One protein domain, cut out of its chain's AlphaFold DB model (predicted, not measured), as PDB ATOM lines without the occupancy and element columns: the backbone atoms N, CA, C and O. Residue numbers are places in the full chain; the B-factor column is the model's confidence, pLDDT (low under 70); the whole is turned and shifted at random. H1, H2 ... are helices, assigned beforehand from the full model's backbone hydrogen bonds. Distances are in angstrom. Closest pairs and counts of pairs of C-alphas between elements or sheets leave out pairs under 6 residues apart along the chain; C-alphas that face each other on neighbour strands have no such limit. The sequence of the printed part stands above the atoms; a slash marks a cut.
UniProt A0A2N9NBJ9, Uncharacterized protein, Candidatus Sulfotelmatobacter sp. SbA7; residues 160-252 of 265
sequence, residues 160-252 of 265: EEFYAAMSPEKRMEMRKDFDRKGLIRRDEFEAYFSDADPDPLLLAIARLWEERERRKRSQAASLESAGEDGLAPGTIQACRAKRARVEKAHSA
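What this domain is: This is residues 160 to 252 of the 265 residues of an uncharacterized protein of Candidatus Sulfotelmatobacter sp. SbA7 (UniProt A0A2N9NBJ9). One long straight helix, H4, makes a shaft; at its first end the three short helices H1, H2 and H3 gather round its first few residues as a head, and past its other end a short link leads to H5, an arm that turns off at an angle and packs on no helix. Residues 209 to 222 of H4 stand free between head and arm, and residues 242 to 252 of H5 stick out at the far end. The printed part has 93 residues, with five named helices in the order H1, H2, H3, H4, H5 and no named strand, and its class is all helix. The whole is extended, with a radius of gyration of the C-alphas of 23.7 A and spans of 71 by 27 by 20 A.

How they stand to each other: Start at H1, residues 160 to 165, and go on to H2, residues 168 to 180: they are close but not clearly touching, and their closest C-alphas, those of Tyr 163 and Arg 171, are 7.7 A apart. Next look at H4, residues 200 to 227, the hub, which touches three other helices. H1 only just touches H4, at residues 202 to 206 alone, with 3 pairs of C-alphas within 8 A; the closest are those of Tyr 163 and Leu 202, 6.3 A apart, at a steep tilt of 61 degrees, opposite ways. H2 touches residues 200 to 204 of H4 alone, with the C-alphas of Arg 175 and Leu 201 closest at 5.5 A; the tilt of 69 degrees is steep, only just short of about perpendicular, and they run the same way. H3, residues 186 to 194, forms a helical hairpin with H4 at a steep tilt of 42 degrees, opposite ways; they only just touch, with 3 pairs of C-alphas within 8 A, at residue 200 of H4 alone, where the C-alphas of Glu 188 and Pro 200 are closest at 5.6 A. The packing is mostly crossed, with no touching pair at a shallow tilt. H5, residues 236 to 252, touches no helix. In all five helices every O i to N i+4 pair is within hydrogen-bond range.

Where its parts are: Find C-alpha 160 at (219.952, 224.178, 243.143), where H1 begins. H2 then runs 18.7 A from Pro 168 to Arg 180, and H3 runs from Arg 186 to Ser 194. Find C-alpha 200 at (217.387, 229.579, 253.680); from there H4 runs 41.1 A to Gly 227. H5 runs 24.7 A from Ile 236 to C-alpha 252 at (240.835, 176.922, 272.567).

The domain as a whole: Look to Ser 194 and Ser 251 for the two C-alphas farthest apart, 71.5 A. The printed part has no cut, and no link is long: three are tight, and H4 to H5 is short. The mean pLDDT of the printed part is 73.5; residue 190, residues 193 to 197 and residues 222 to 252 are under 70.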
ATOM      1  N   GLU A 160     220.327 222.984 243.903       83.38
ATOM      2  CA  GLU A 160     219.952 224.178 243.143       83.38
ATOM      3  C   GLU A 160     218.940 223.873 242.035       83.38
ATOM      4  O   GLU A 160     217.949 224.585 241.907       83.38
ATOM      5  N   GLU A 161     219.131 222.790 241.277       84.56
ATOM      6  CA  GLU A 161     218.194 222.338 240.240       84.56
ATOM      7  C   GLU A 161     216.861 221.885 240.843       84.56
ATOM      8  O   GLU A 161     215.792 222.240 240.343       84.56
ATOM      9  N   PHE A 162     216.910 221.149 241.958       84.62
ATOM     10  CA  PHE A 162     215.725 220.745 242.713       84.62
ATOM     11  C   PHE A 162     214.962 221.972 243.221       84.62
ATOM     12  O   PHE A 162     213.742 222.047 243.082       84.62
ATOM     13  N   TYR A 163     215.674 222.963 243.764       85.12
ATOM     14  CA  TYR A 163     215.077 224.220 244.201       85.12
ATOM     15  C   TYR A 163     214.485 225.023 243.036       85.12
ATOM     16  O   TYR A 163     213.335 225.464 243.122       85.12
ATOM     17  N   ALA A 164     215.217 225.154 241.926       85.81
ATOM     18  CA  ALA A 164     214.785 225.858 240.723       85.81
ATOM     19  C   ALA A 164     213.527 225.232 240.098       85.81
ATOM     20  O   ALA A 164     212.632 225.969 239.685       85.81
ATOM     21  N   ALA A 165     213.414 223.901 240.109       86.19
ATOM     22  CA  ALA A 165     212.263 223.169 239.584       86.19
ATOM     23  C   ALA A 165     210.986 223.298 240.442       86.19
ATOM     24  O   ALA A 165     209.887 223.040 239.947       86.19
ATOM     25  N   MET A 166     211.093 223.690 241.718       88.31
ATOM     26  CA  MET A 166     209.925 223.876 242.587       88.31
ATOM     27  C   MET A 166     209.149 225.155 242.260       88.31
ATOM     28  O   MET A 166     209.740 226.222 242.081       88.31
ATOM     29  N   SER A 167     207.813 225.067 242.290       90.06
ATOM     30  CA  SER A 167     206.946 226.249 242.207       90.06
ATOM     31  C   SER A 167     207.113 227.154 243.442       90.06
ATOM     32  O   SER A 167     207.467 226.661 244.525       90.06
ATOM     33  N   PRO A 168     206.839 228.466 243.332       85.31
ATOM     34  CA  PRO A 168     206.929 229.393 244.463       85.31
ATOM     35  C   PRO A 168     206.079 228.969 245.670       85.31
ATOM     36  O   PRO A 168     206.527 229.064 246.813       85.31
ATOM     37  N   GLU A 169     204.880 228.434 245.431       85.50
ATOM     38  CA  GLU A 169     203.974 227.947 246.478       85.50
ATOM     39  C   GLU A 169     204.585 226.759 247.218       85.50
ATOM     40  O   GLU A 169     204.535 226.691 248.450       85.50
ATOM     41  N   LYS A 170     205.225 225.852 246.471       87.50
ATOM     42  CA  LYS A 170     205.876 224.682 247.049       87.50
ATOM     43  C   LYS A 170     207.088 225.063 247.895       87.50
ATOM     44  O   LYS A 170     207.270 224.502 248.976       87.50
ATOM     45  N   ARG A 171     207.869 226.057 247.457       88.25
ATOM     46  CA  ARG A 171     208.979 226.616 248.246       88.25
ATOM     47  C   ARG A 171     208.474 227.223 249.560       88.25
ATOM     48  O   ARG A 171     209.030 226.936 250.615       88.25
ATOM     49  N   MET A 172     207.378 227.987 249.536       83.06
ATOM     50  CA  MET A 172     206.795 228.567 250.757       83.06
ATOM     51  C   MET A 172     206.305 227.506 251.752       83.06
ATOM     52  O   MET A 172     206.524 227.643 252.958       83.06
ATOM     53  N   GLU A 173     205.647 226.450 251.268       87.50
ATOM     54  CA  GLU A 173     205.185 225.340 252.109       87.50
ATOM     55  C   GLU A 173     206.365 224.609 252.763       87.50
ATOM     56  O   GLU A 173     206.381 224.404 253.979       87.50
ATOM     57  N   MET A 174     207.384 224.269 251.969       87.12
ATOM     58  CA  MET A 174     208.558 223.554 252.465       87.12
ATOM     59  C   MET A 174     209.383 224.393 253.437       87.12
ATOM     60  O   MET A 174     209.837 223.858 254.444       87.12
ATOM     61  N   ARG A 175     209.513 225.708 253.217       85.44
ATOM     62  CA  ARG A 175     210.197 226.602 254.164       85.44
ATOM     63  C   ARG A 175     209.523 226.581 255.539       85.44
ATOM     64  O   ARG A 175     210.209 226.446 256.544       85.44
ATOM     65  N   LYS A 176     208.186 226.629 255.589       86.00
ATOM     66  CA  LYS A 176     207.418 226.538 256.848       86.00
ATOM     67  C   LYS A 176     207.582 225.190 257.548       86.00
ATOM     68  O   LYS A 176     207.587 225.128 258.774       86.00
ATOM     69  N   ASP A 177     207.654 224.100 256.788       89.19
ATOM     70  CA  ASP A 177     207.880 222.766 257.350       89.19
ATOM     71  C   ASP A 177     209.302 222.625 257.915       89.19
ATOM     72  O   ASP A 177     209.482 222.111 259.018       89.19
ATOM     73  N   PHE A 178     210.301 223.138 257.200       88.12
ATOM     74  CA  PHE A 178     211.702 223.089 257.613       88.12
ATOM     75  C   PHE A 178     211.982 223.982 258.824       88.12
ATOM     76  O   PHE A 178     212.686 223.549 259.734       88.12
ATOM     77  N   ASP A 179     211.387 225.175 258.875       85.19
ATOM     78  CA  ASP A 179     211.441 226.072 260.034       85.19
ATOM     79  C   ASP A 179     210.836 225.404 261.280       85.19
ATOM     80  O   ASP A 179     211.485 225.279 262.316       85.19
ATOM     81  N   ARG A 180     209.642 224.811 261.142       86.56
ATOM     82  CA  ARG A 180     208.987 224.047 262.218       86.56
ATOM     83  C   ARG A 180     209.826 222.866 262.712       86.56
ATOM     84  O   ARG A 180     209.756 222.512 263.886       86.56
ATOM     85  N   LYS A 181     210.588 222.232 261.817       86.50
ATOM     86  CA  LYS A 181     211.490 221.112 262.130       86.50
ATOM     87  C   LYS A 181     212.862 221.568 262.641       86.50
ATOM     88  O   LYS A 181     213.685 220.708 262.947       86.50
ATOM     89  N   GLY A 182     213.118 222.876 262.731       85.81
ATOM     90  CA  GLY A 182     214.403 223.434 263.162       85.81
ATOM     91  C   GLY A 182     215.553 223.168 262.186       85.81
ATOM     92  O   GLY A 182     216.708 223.121 262.598       85.81
ATOM     93  N   LEU A 183     215.248 222.937 260.904       85.94
ATOM     94  CA  LEU A 183     216.236 222.648 259.857       85.94
ATOM     95  C   LEU A 183     216.815 223.915 259.209       85.94
ATOM     96  O   LEU A 183     217.840 223.837 258.533       85.94
ATOM     97  N   ILE A 184     216.163 225.060 259.415       86.38
ATOM     98  CA  ILE A 184     216.650 226.386 259.025       86.38
ATOM     99  C   ILE A 184     217.296 227.011 260.256       86.38
ATOM    100  O   ILE A 184     216.678 227.037 261.324       86.38
ATOM    101  N   ARG A 185     218.537 227.489 260.137       82.81
ATOM    102  CA  ARG A 185     219.177 228.162 261.272       82.81
ATOM    103  C   ARG A 185     218.727 229.616 261.364       82.81
ATOM    104  O   ARG A 185     218.348 230.237 260.373       82.81
ATOM    105  N   ARG A 186     218.784 230.167 262.578       75.19
ATOM    106  CA  ARG A 186     218.321 231.532 262.860       75.19
ATOM    107  C   ARG A 186     219.138 232.590 262.107       75.19
ATOM    108  O   ARG A 186     218.563 233.538 261.589       75.19
ATOM    109  N   ASP A 187     220.447 232.381 262.002       76.56
ATOM    110  CA  ASP A 187     221.390 233.218 261.253       76.56
ATOM    111  C   ASP A 187     221.113 233.225 259.742       76.56
ATOM    112  O   ASP A 187     221.218 234.271 259.115       76.56
ATOM    113  N   GLU A 188     220.670 232.109 259.155       78.19
ATOM    114  CA  GLU A 188     220.289 232.049 257.728       78.19
ATOM    115  C   GLU A 188     219.009 232.809 257.424       78.19
ATOM    116  O   GLU A 188     218.839 233.361 256.338       78.19
ATOM    117  N   PHE A 189     218.086 232.806 258.382       72.56
ATOM    118  CA  PHE A 189     216.864 233.575 258.259       72.56
ATOM    119  C   PHE A 189     217.175 235.072 258.350       72.56
ATOM    120  O   PHE A 189     216.714 235.835 257.511       72.56
ATOM    121  N   GLU A 190     218.001 235.488 259.315       69.38
ATOM    122  CA  GLU A 190     218.435 236.883 259.488       69.38
ATOM    123  C   GLU A 190     219.274 237.398 258.298       69.38
ATOM    124  O   GLU A 190     219.053 238.524 257.843       69.38
ATOM    125  N   ALA A 191     220.168 236.567 257.750       70.75
ATOM    126  CA  ALA A 191     220.988 236.887 256.578       70.75
ATOM    127  C   ALA A 191     220.138 237.099 255.316       70.75
ATOM    128  O   ALA A 191     220.317 238.092 254.621       70.75
ATOM    129  N   TYR A 192     219.124 236.258 255.081       72.31
ATOM    130  CA  TYR A 192     218.192 236.401 253.952       72.31
ATOM    131  C   TYR A 192     217.404 237.723 253.950       72.31
ATOM    132  O   TYR A 192     216.998 238.207 252.894       72.31
ATOM    133  N   PHE A 193     217.152 238.304 255.127       65.00
ATOM    134  CA  PHE A 193     216.483 239.605 255.249       65.00
ATOM    135  C   PHE A 193     217.436 240.799 255.109       65.00
ATOM    136  O   PHE A 193     216.954 241.911 254.889       65.00
ATOM    137  N   SER A 194     218.747 240.585 255.252       64.38
ATOM    138  CA  SER A 194     219.736 241.661 255.407       64.38
ATOM    139  C   SER A 194     220.690 241.782 254.216       64.38
ATOM    140  O   SER A 194     221.021 242.899 253.829       64.38
ATOM    141  N   ASP A 195     221.057 240.663 253.592       57.66
ATOM    142  CA  ASP A 195     221.981 240.576 252.462       57.66
ATOM    143  C   ASP A 195     221.342 239.731 251.343       57.66
ATOM    144  O   ASP A 195     220.439 238.932 251.589       57.66
ATOM    145  N   ALA A 196     221.752 239.914 250.082       58.72
ATOM    146  CA  ALA A 196     221.194 239.224 248.903       58.72
ATOM    147  C   ALA A 196     221.566 237.722 248.824       58.72
ATOM    148  O   ALA A 196     221.874 237.195 247.751       58.72
ATOM    149  N   ASP A 197     221.567 237.049 249.968       69.19
ATOM    150  CA  ASP A 197     222.011 235.682 250.159       69.19
ATOM    151  C   ASP A 197     220.981 234.645 249.675       69.19
ATOM    152  O   ASP A 197     219.784 234.936 249.537       69.19
ATOM    153  N   PRO A 198     221.432 233.405 249.388       77.06
ATOM    154  CA  PRO A 198     220.563 232.335 248.912       77.06
ATOM    155  C   PRO A 198     219.432 232.035 249.901       77.06
ATOM    156  O   PRO A 198     219.618 232.095 251.114       77.06
ATOM    157  N   ASP A 199     218.261 231.648 249.382       82.75
ATOM    158  CA  ASP A 199     217.097 231.292 250.206       82.75
ATOM    159  C   ASP A 199     217.488 230.284 251.310       82.75
ATOM    160  O   ASP A 199     218.084 229.246 250.992       82.75
ATOM    161  N   PRO A 200     217.119 230.514 252.586       85.12
ATOM    162  CA  PRO A 200     217.387 229.579 253.680       85.12
ATOM    163  C   PRO A 200     216.874 228.159 253.398       85.12
ATOM    164  O   PRO A 200     217.463 227.177 253.851       85.12
ATOM    165  N   LEU A 201     215.809 228.019 252.599       87.19
ATOM    166  CA  LEU A 201     215.329 226.720 252.137       87.19
ATOM    167  C   LEU A 201     216.350 226.013 251.229       87.19
ATOM    168  O   LEU A 201     216.557 224.811 251.385       87.19
ATOM    169  N   LEU A 202     216.997 226.729 250.305       88.50
ATOM    170  CA  LEU A 202     218.035 226.166 249.433       88.50
ATOM    171  C   LEU A 202     219.251 225.716 250.257       88.50
ATOM    172  O   LEU A 202     219.747 224.606 250.059       88.50
ATOM    173  N   LEU A 203     219.670 226.524 251.235       88.69
ATOM    174  CA  LEU A 203     220.769 226.188 252.148       88.69
ATOM    175  C   LEU A 203     220.466 224.929 252.974       88.69
ATOM    176  O   LEU A 203     221.318 224.047 253.116       88.69
ATOM    177  N   ALA A 204     219.239 224.798 253.480       87.50
ATOM    178  CA  ALA A 204     218.817 223.615 254.223       87.50
ATOM    179  C   ALA A 204     218.727 222.360 253.332       87.50
ATOM    180  O   ALA A 204     219.150 221.277 253.746       87.50
ATOM    181  N   ILE A 205     218.231 222.496 252.095       88.06
ATOM    182  CA  ILE A 205     218.209 221.400 251.112       88.06
ATOM    183  C   ILE A 205     219.640 220.939 250.812       88.06
ATOM    184  O   ILE A 205     219.908 219.740 250.890       88.06
ATOM    185  N   ALA A 206     220.572 221.857 250.548       88.44
ATOM    186  CA  ALA A 206     221.966 221.521 250.255       88.44
ATOM    187  C   ALA A 206     222.619 220.688 251.373       88.44
ATOM    188  O   ALA A 206     223.239 219.658 251.103       88.44
ATOM    189  N   ARG A 207     222.391 221.042 252.643       89.56
ATOM    190  CA  ARG A 207     222.936 220.292 253.791       89.56
ATOM    191  C   ARG A 207     222.402 218.876 253.910       89.56
ATOM    192  O   ARG A 207     223.166 217.953 254.188       89.56
ATOM    193  N   LEU A 208     221.096 218.693 253.717       86.81
ATOM    194  CA  LEU A 208     220.484 217.363 253.769       86.81
ATOM    195  C   LEU A 208     221.025 216.461 252.657       86.81
ATOM    196  O   LEU A 208     221.227 215.262 252.866       86.81
ATOM    197  N   TRP A 209     221.290 217.041 251.488       83.69
ATOM    198  CA  TRP A 209     221.927 216.344 250.379       83.69
ATOM    199  C   TRP A 209     223.361 215.935 250.701       83.69
ATOM    200  O   TRP A 209     223.702 214.763 250.550       83.69
ATOM    201  N   GLU A 210     224.178 216.846 251.227       85.94
ATOM    202  CA  GLU A 210     225.537 216.525 251.673       85.94
ATOM    203  C   GLU A 210     225.556 215.442 252.756       85.94
ATOM    204  O   GLU A 210     226.393 214.537 252.727       85.94
ATOM    205  N   GLU A 211     224.627 215.495 253.712       87.12
ATOM    206  CA  GLU A 211     224.521 214.487 254.763       87.12
ATOM    207  C   GLU A 211     224.138 213.116 254.198       87.12
ATOM    208  O   GLU A 211     224.713 212.096 254.592       87.12
ATOM    209  N   ARG A 212     223.217 213.078 253.230       83.75
ATOM    210  CA  ARG A 212     222.857 211.851 252.515       83.75
ATOM    211  C   ARG A 212     224.046 211.280 251.746       83.75
ATOM    212  O   ARG A 212     224.286 210.077 251.833       83.75
ATOM    213  N   GLU A 213     224.795 212.113 251.030       83.44
ATOM    214  CA  GLU A 213     225.983 211.677 250.289       83.44
ATOM    215  C   GLU A 213     227.091 211.189 251.225       83.44
ATOM    216  O   GLU A 213     227.712 210.159 250.963       83.44
ATOM    217  N   ARG A 214     227.279 211.840 252.378       82.81
ATOM    218  CA  ARG A 214     228.189 211.363 253.426       82.81
ATOM    219  C   ARG A 214     227.786 209.972 253.915       82.81
ATOM    220  O   ARG A 214     228.630 209.085 253.959       82.81
ATOM    221  N   ARG A 215     226.497 209.753 254.209       81.50
ATOM    222  CA  ARG A 215     225.978 208.439 254.632       81.50
ATOM    223  C   ARG A 215     226.183 207.369 253.560       81.50
ATOM    224  O   ARG A 215     226.593 206.264 253.902       81.50
ATOM    225  N   LYS A 216     225.955 207.690 252.283       77.88
ATOM    226  CA  LYS A 216     226.225 206.769 251.165       77.88
ATOM    227  C   LYS A 216     227.704 206.398 251.081       77.88
ATOM    228  O   LYS A 216     228.013 205.215 250.996       77.88
ATOM    229  N   ARG A 217     228.617 207.375 251.166       81.12
ATOM    230  CA  ARG A 217     230.070 207.118 251.168       81.12
ATOM    231  C   ARG A 217     230.495 206.264 252.361       81.12
ATOM    232  O   ARG A 217     231.272 205.336 252.188       81.12
ATOM    233  N   SER A 218     229.947 206.518 253.552       74.19
ATOM    234  CA  SER A 218     230.212 205.695 254.740       74.19
ATOM    235  C   SER A 218     229.692 204.260 254.589       74.19
ATOM    236  O   SER A 218     230.368 203.321 255.004       74.19
ATOM    237  N   GLN A 219     228.518 204.070 253.979       71.81
ATOM    238  CA  GLN A 219     227.974 202.740 253.683       71.81
ATOM    239  C   GLN A 219     228.806 202.003 252.625       71.81
ATOM    240  O   GLN A 219     229.099 200.827 252.815       71.81
ATOM    241  N   ALA A 220     229.235 202.691 251.563       70.12
ATOM    242  CA  ALA A 220     230.115 202.130 250.539       70.12
ATOM    243  C   ALA A 220     231.468 201.702 251.131       70.12
ATOM    244  O   ALA A 220     231.863 200.555 250.964       70.12
ATOM    245  N   ALA A 221     232.105 202.560 251.936       70.69
ATOM    246  CA  ALA A 221     233.348 202.229 252.633       70.69
ATOM    247  C   ALA A 221     233.185 201.047 253.611       70.69
ATOM    248  O   ALA A 221     234.067 200.200 253.726       70.69
ATOM    249  N   SER A 222     232.032 200.942 254.287       62.31
ATOM    250  CA  SER A 222     231.732 199.799 255.164       62.31
ATOM    251  C   SER A 222     231.596 198.490 254.376       62.31
ATOM    252  O   SER A 222     232.054 197.446 254.835       62.31
ATOM    253  N   LEU A 223     230.999 198.536 253.180       57.31
ATOM    254  CA  LEU A 223     230.870 197.378 252.291       57.31
ATOM    255  C   LEU A 223     232.215 196.961 251.682       57.31
ATOM    256  O   LEU A 223     232.477 195.765 251.580       57.31
ATOM    257  N   GLU A 224     233.082 197.919 251.342       57.59
ATOM    258  CA  GLU A 224     234.441 197.645 250.858       57.59
ATOM    259  C   GLU A 224     235.311 197.001 251.946       57.59
ATOM    260  O   GLU A 224     235.926 195.967 251.694       57.59
ATOM    261  N   SER A 225     235.263 197.502 253.188       53.88
ATOM    262  CA  SER A 225     235.981 196.878 254.318       53.88
ATOM    263  C   SER A 225     235.475 195.470 254.669       53.88
ATOM    264  O   SER A 225     236.222 194.643 255.182       53.88
ATOM    265  N   ALA A 226     234.210 195.158 254.362       52.22
ATOM    266  CA  ALA A 226     233.654 193.817 254.539       52.22
ATOM    267  C   ALA A 226     234.072 192.845 253.416       52.22
ATOM    268  O   ALA A 226     233.928 191.632 253.572       52.22
ATOM    269  N   GLY A 227     234.578 193.366 252.291       43.81
ATOM    270  CA  GLY A 227     235.102 192.597 251.161       43.81
ATOM    271  C   GLY A 227     236.565 192.167 251.313       43.81
ATOM    272  O   GLY A 227     236.982 191.220 250.645       43.81
ATOM    273  N   GLU A 228     237.334 192.785 252.214       44.88
ATOM    274  CA  GLU A 228     238.752 192.450 252.443       44.88
ATOM    275  C   GLU A 228     238.965 191.118 253.190       44.88
ATOM    276  O   GLU A 228     240.057 190.556 253.150       44.88
ATOM    277  N   ASP A 229     237.911 190.531 253.770       49.88
ATOM    278  CA  ASP A 229     237.923 189.161 254.313       49.88
ATOM    279  C   ASP A 229     237.758 188.068 253.225       49.88
ATOM    280  O   ASP A 229     237.637 186.877 253.529       49.88
ATOM    281  N   GLY A 230     237.754 188.448 251.939       48.06
ATOM    282  CA  GLY A 230     237.899 187.535 250.800       48.06
ATOM    283  C   GLY A 230     236.727 186.581 250.535       48.06
ATOM    284  O   GLY A 230     236.852 185.687 249.701       48.06
ATOM    285  N   LEU A 231     235.585 186.738 251.209       55.75
ATOM    286  CA  LEU A 231     234.357 186.008 250.886       55.75
ATOM    287  C   LEU A 231     233.137 186.923 250.962       55.75
ATOM    288  O   LEU A 231     232.812 187.459 252.020       55.75
ATOM    289  N   ALA A 232     232.424 187.029 249.837       47.16
ATOM    290  CA  ALA A 232     231.220 187.841 249.719       47.16
ATOM    291  C   ALA A 232     230.195 187.483 250.820       47.16
ATOM    292  O   ALA A 232     229.864 186.295 250.997       47.16
ATOM    293  N   PRO A 233     229.682 188.478 251.571       48.12
ATOM    294  CA  PRO A 233     228.721 188.243 252.638       48.12
ATOM    295  C   PRO A 233     227.438 187.613 252.078       48.12
ATOM    296  O   PRO A 233     226.900 188.057 251.069       48.12
ATOM    297  N   GLY A 234     226.955 186.550 252.732       54.38
ATOM    298  CA  GLY A 234     225.752 185.807 252.326       54.38
ATOM    299  C   GLY A 234     226.013 184.514 251.542       54.38
ATOM    300  O   GLY A 234     225.081 183.747 251.311       54.38
ATOM    301  N   THR A 235     227.263 184.212 251.181       64.81
ATOM    302  CA  THR A 235     227.608 182.921 250.562       64.81
ATOM    303  C   THR A 235     227.647 181.783 251.590       64.81
ATOM    304  O   THR A 235     228.055 181.955 252.741       64.81
ATOM    305  N   ILE A 236     227.280 180.567 251.165       58.91
ATOM    306  CA  ILE A 236     227.339 179.354 252.006       58.91
ATOM    307  C   ILE A 236     228.765 179.126 252.542       58.91
ATOM    308  O   ILE A 236     228.943 178.667 253.672       58.91
ATOM    309  N   GLN A 237     229.790 179.488 251.764       64.25
ATOM    310  CA  GLN A 237     231.191 179.422 252.187       64.25
ATOM    311  C   GLN A 237     231.517 180.429 253.304       64.25
ATOM    312  O   GLN A 237     232.187 180.045 254.263       64.25
ATOM    313  N   ALA A 238     230.976 181.654 253.267       56.31
ATOM    314  CA  ALA A 238     231.122 182.628 254.355       56.31
ATOM    315  C   ALA A 238     230.441 182.155 255.656       56.31
ATOM    316  O   ALA A 238     230.996 182.306 256.748       56.31
ATOM    317  N   CYS A 239     229.273 181.506 255.559       59.25
ATOM    318  CA  CYS A 239     228.606 180.890 256.712       59.25
ATOM    319  C   CYS A 239     229.417 179.722 257.301       59.25
ATOM    320  O   CYS A 239     229.538 179.610 258.523       59.25
ATOM    321  N   ARG A 240     230.017 178.874 256.453       68.75
ATOM    322  CA  ARG A 240     230.876 177.758 256.890       68.75
ATOM    323  C   ARG A 240     232.167 178.244 257.557       68.75
ATOM    324  O   ARG A 240     232.535 177.715 258.602       68.75
ATOM    325  N   ALA A 241     232.807 179.281 257.015       61.97
ATOM    326  CA  ALA A 241     234.016 179.872 257.592       61.97
ATOM    327  C   ALA A 241     233.753 180.511 258.969       61.97
ATOM    328  O   ALA A 241     234.536 180.315 259.899       61.97
ATOM    329  N   LYS A 242     232.618 181.208 259.135       64.69
ATOM    330  CA  LYS A 242     232.194 181.740 260.442       64.69
ATOM    331  C   LYS A 242     231.964 180.628 261.468       64.69
ATOM    332  O   LYS A 242     232.421 180.756 262.600       64.69
ATOM    333  N   ARG A 243     231.325 179.521 261.071       63.75
ATOM    334  CA  ARG A 243     231.072 178.375 261.960       63.75
ATOM    335  C   ARG A 243     232.371 177.709 262.434       63.75
ATOM    336  O   ARG A 243     232.538 177.506 263.630       63.75
ATOM    337  N   ALA A 244     233.329 177.503 261.527       60.81
ATOM    338  CA  ALA A 244     234.647 176.953 261.858       60.81
ATOM    339  C   ALA A 244     235.477 177.866 262.785       60.81
ATOM    340  O   ALA A 244     236.180 177.376 263.668       60.81
ATOM    341  N   ARG A 245     235.393 179.199 262.626       64.56
ATOM    342  CA  ARG A 245     236.060 180.155 263.533       64.56
ATOM    343  C   ARG A 245     235.476 180.094 264.952       64.56
ATOM    344  O   ARG A 245     236.240 180.110 265.915       64.56
ATOM    345  N   VAL A 246     234.153 179.972 265.080       66.50
ATOM    346  CA  VAL A 246     233.462 179.825 266.374       66.50
ATOM    347  C   VAL A 246     233.833 178.499 267.050       66.50
ATOM    348  O   VAL A 246     234.208 178.494 268.218       66.50
ATOM    349  N   GLU A 247     233.837 177.385 266.315       63.59
ATOM    350  CA  GLU A 247     234.232 176.067 266.843       63.59
ATOM    351  C   GLU A 247     235.694 176.041 267.326       63.59
ATOM    352  O   GLU A 247     235.995 175.503 268.395       63.59
ATOM    353  N   LYS A 248     236.606 176.703 266.598       63.00
ATOM    354  CA  LYS A 248     238.019 176.819 266.989       63.00
ATOM    355  C   LYS A 248     238.209 177.676 268.250       63.00
ATOM    356  O   LYS A 248     239.045 177.338 269.087       63.00
ATOM    357  N   ALA A 249     237.412 178.733 268.418       58.12
ATOM    358  CA  ALA A 249     237.414 179.559 269.628       58.12
ATOM    359  C   ALA A 249     236.891 178.792 270.857       58.12
ATOM    360  O   ALA A 249     237.487 178.875 271.930       58.12
ATOM    361  N   HIS A 250     235.843 177.974 270.698       56.34
ATOM    362  CA  HIS A 250     235.327 177.110 271.769       56.34
ATOM    363  C   HIS A 250     236.307 175.991 272.167       56.34
ATOM    364  O   HIS A 250     236.431 175.669 273.353       56.34
ATOM    365  N   SER A 251     237.052 175.432 271.207       53.91
ATOM    366  CA  SER A 251     238.092 174.432 271.486       53.91
ATOM    367  C   SER A 251     239.287 175.028 272.240       53.91
ATOM    368  O   SER A 251     239.782 174.395 273.169       53.91
ATOM    369  N   ALA A 252     239.725 176.242 271.890       54.47
ATOM    370  CA  ALA A 252     240.835 176.922 272.567       54.47
ATOM    371  C   ALA A 252     240.490 177.325 274.013       54.47
ATOM    372  O   ALA A 252     241.343 177.276 274.900       54.47
TER     373      ALA A 252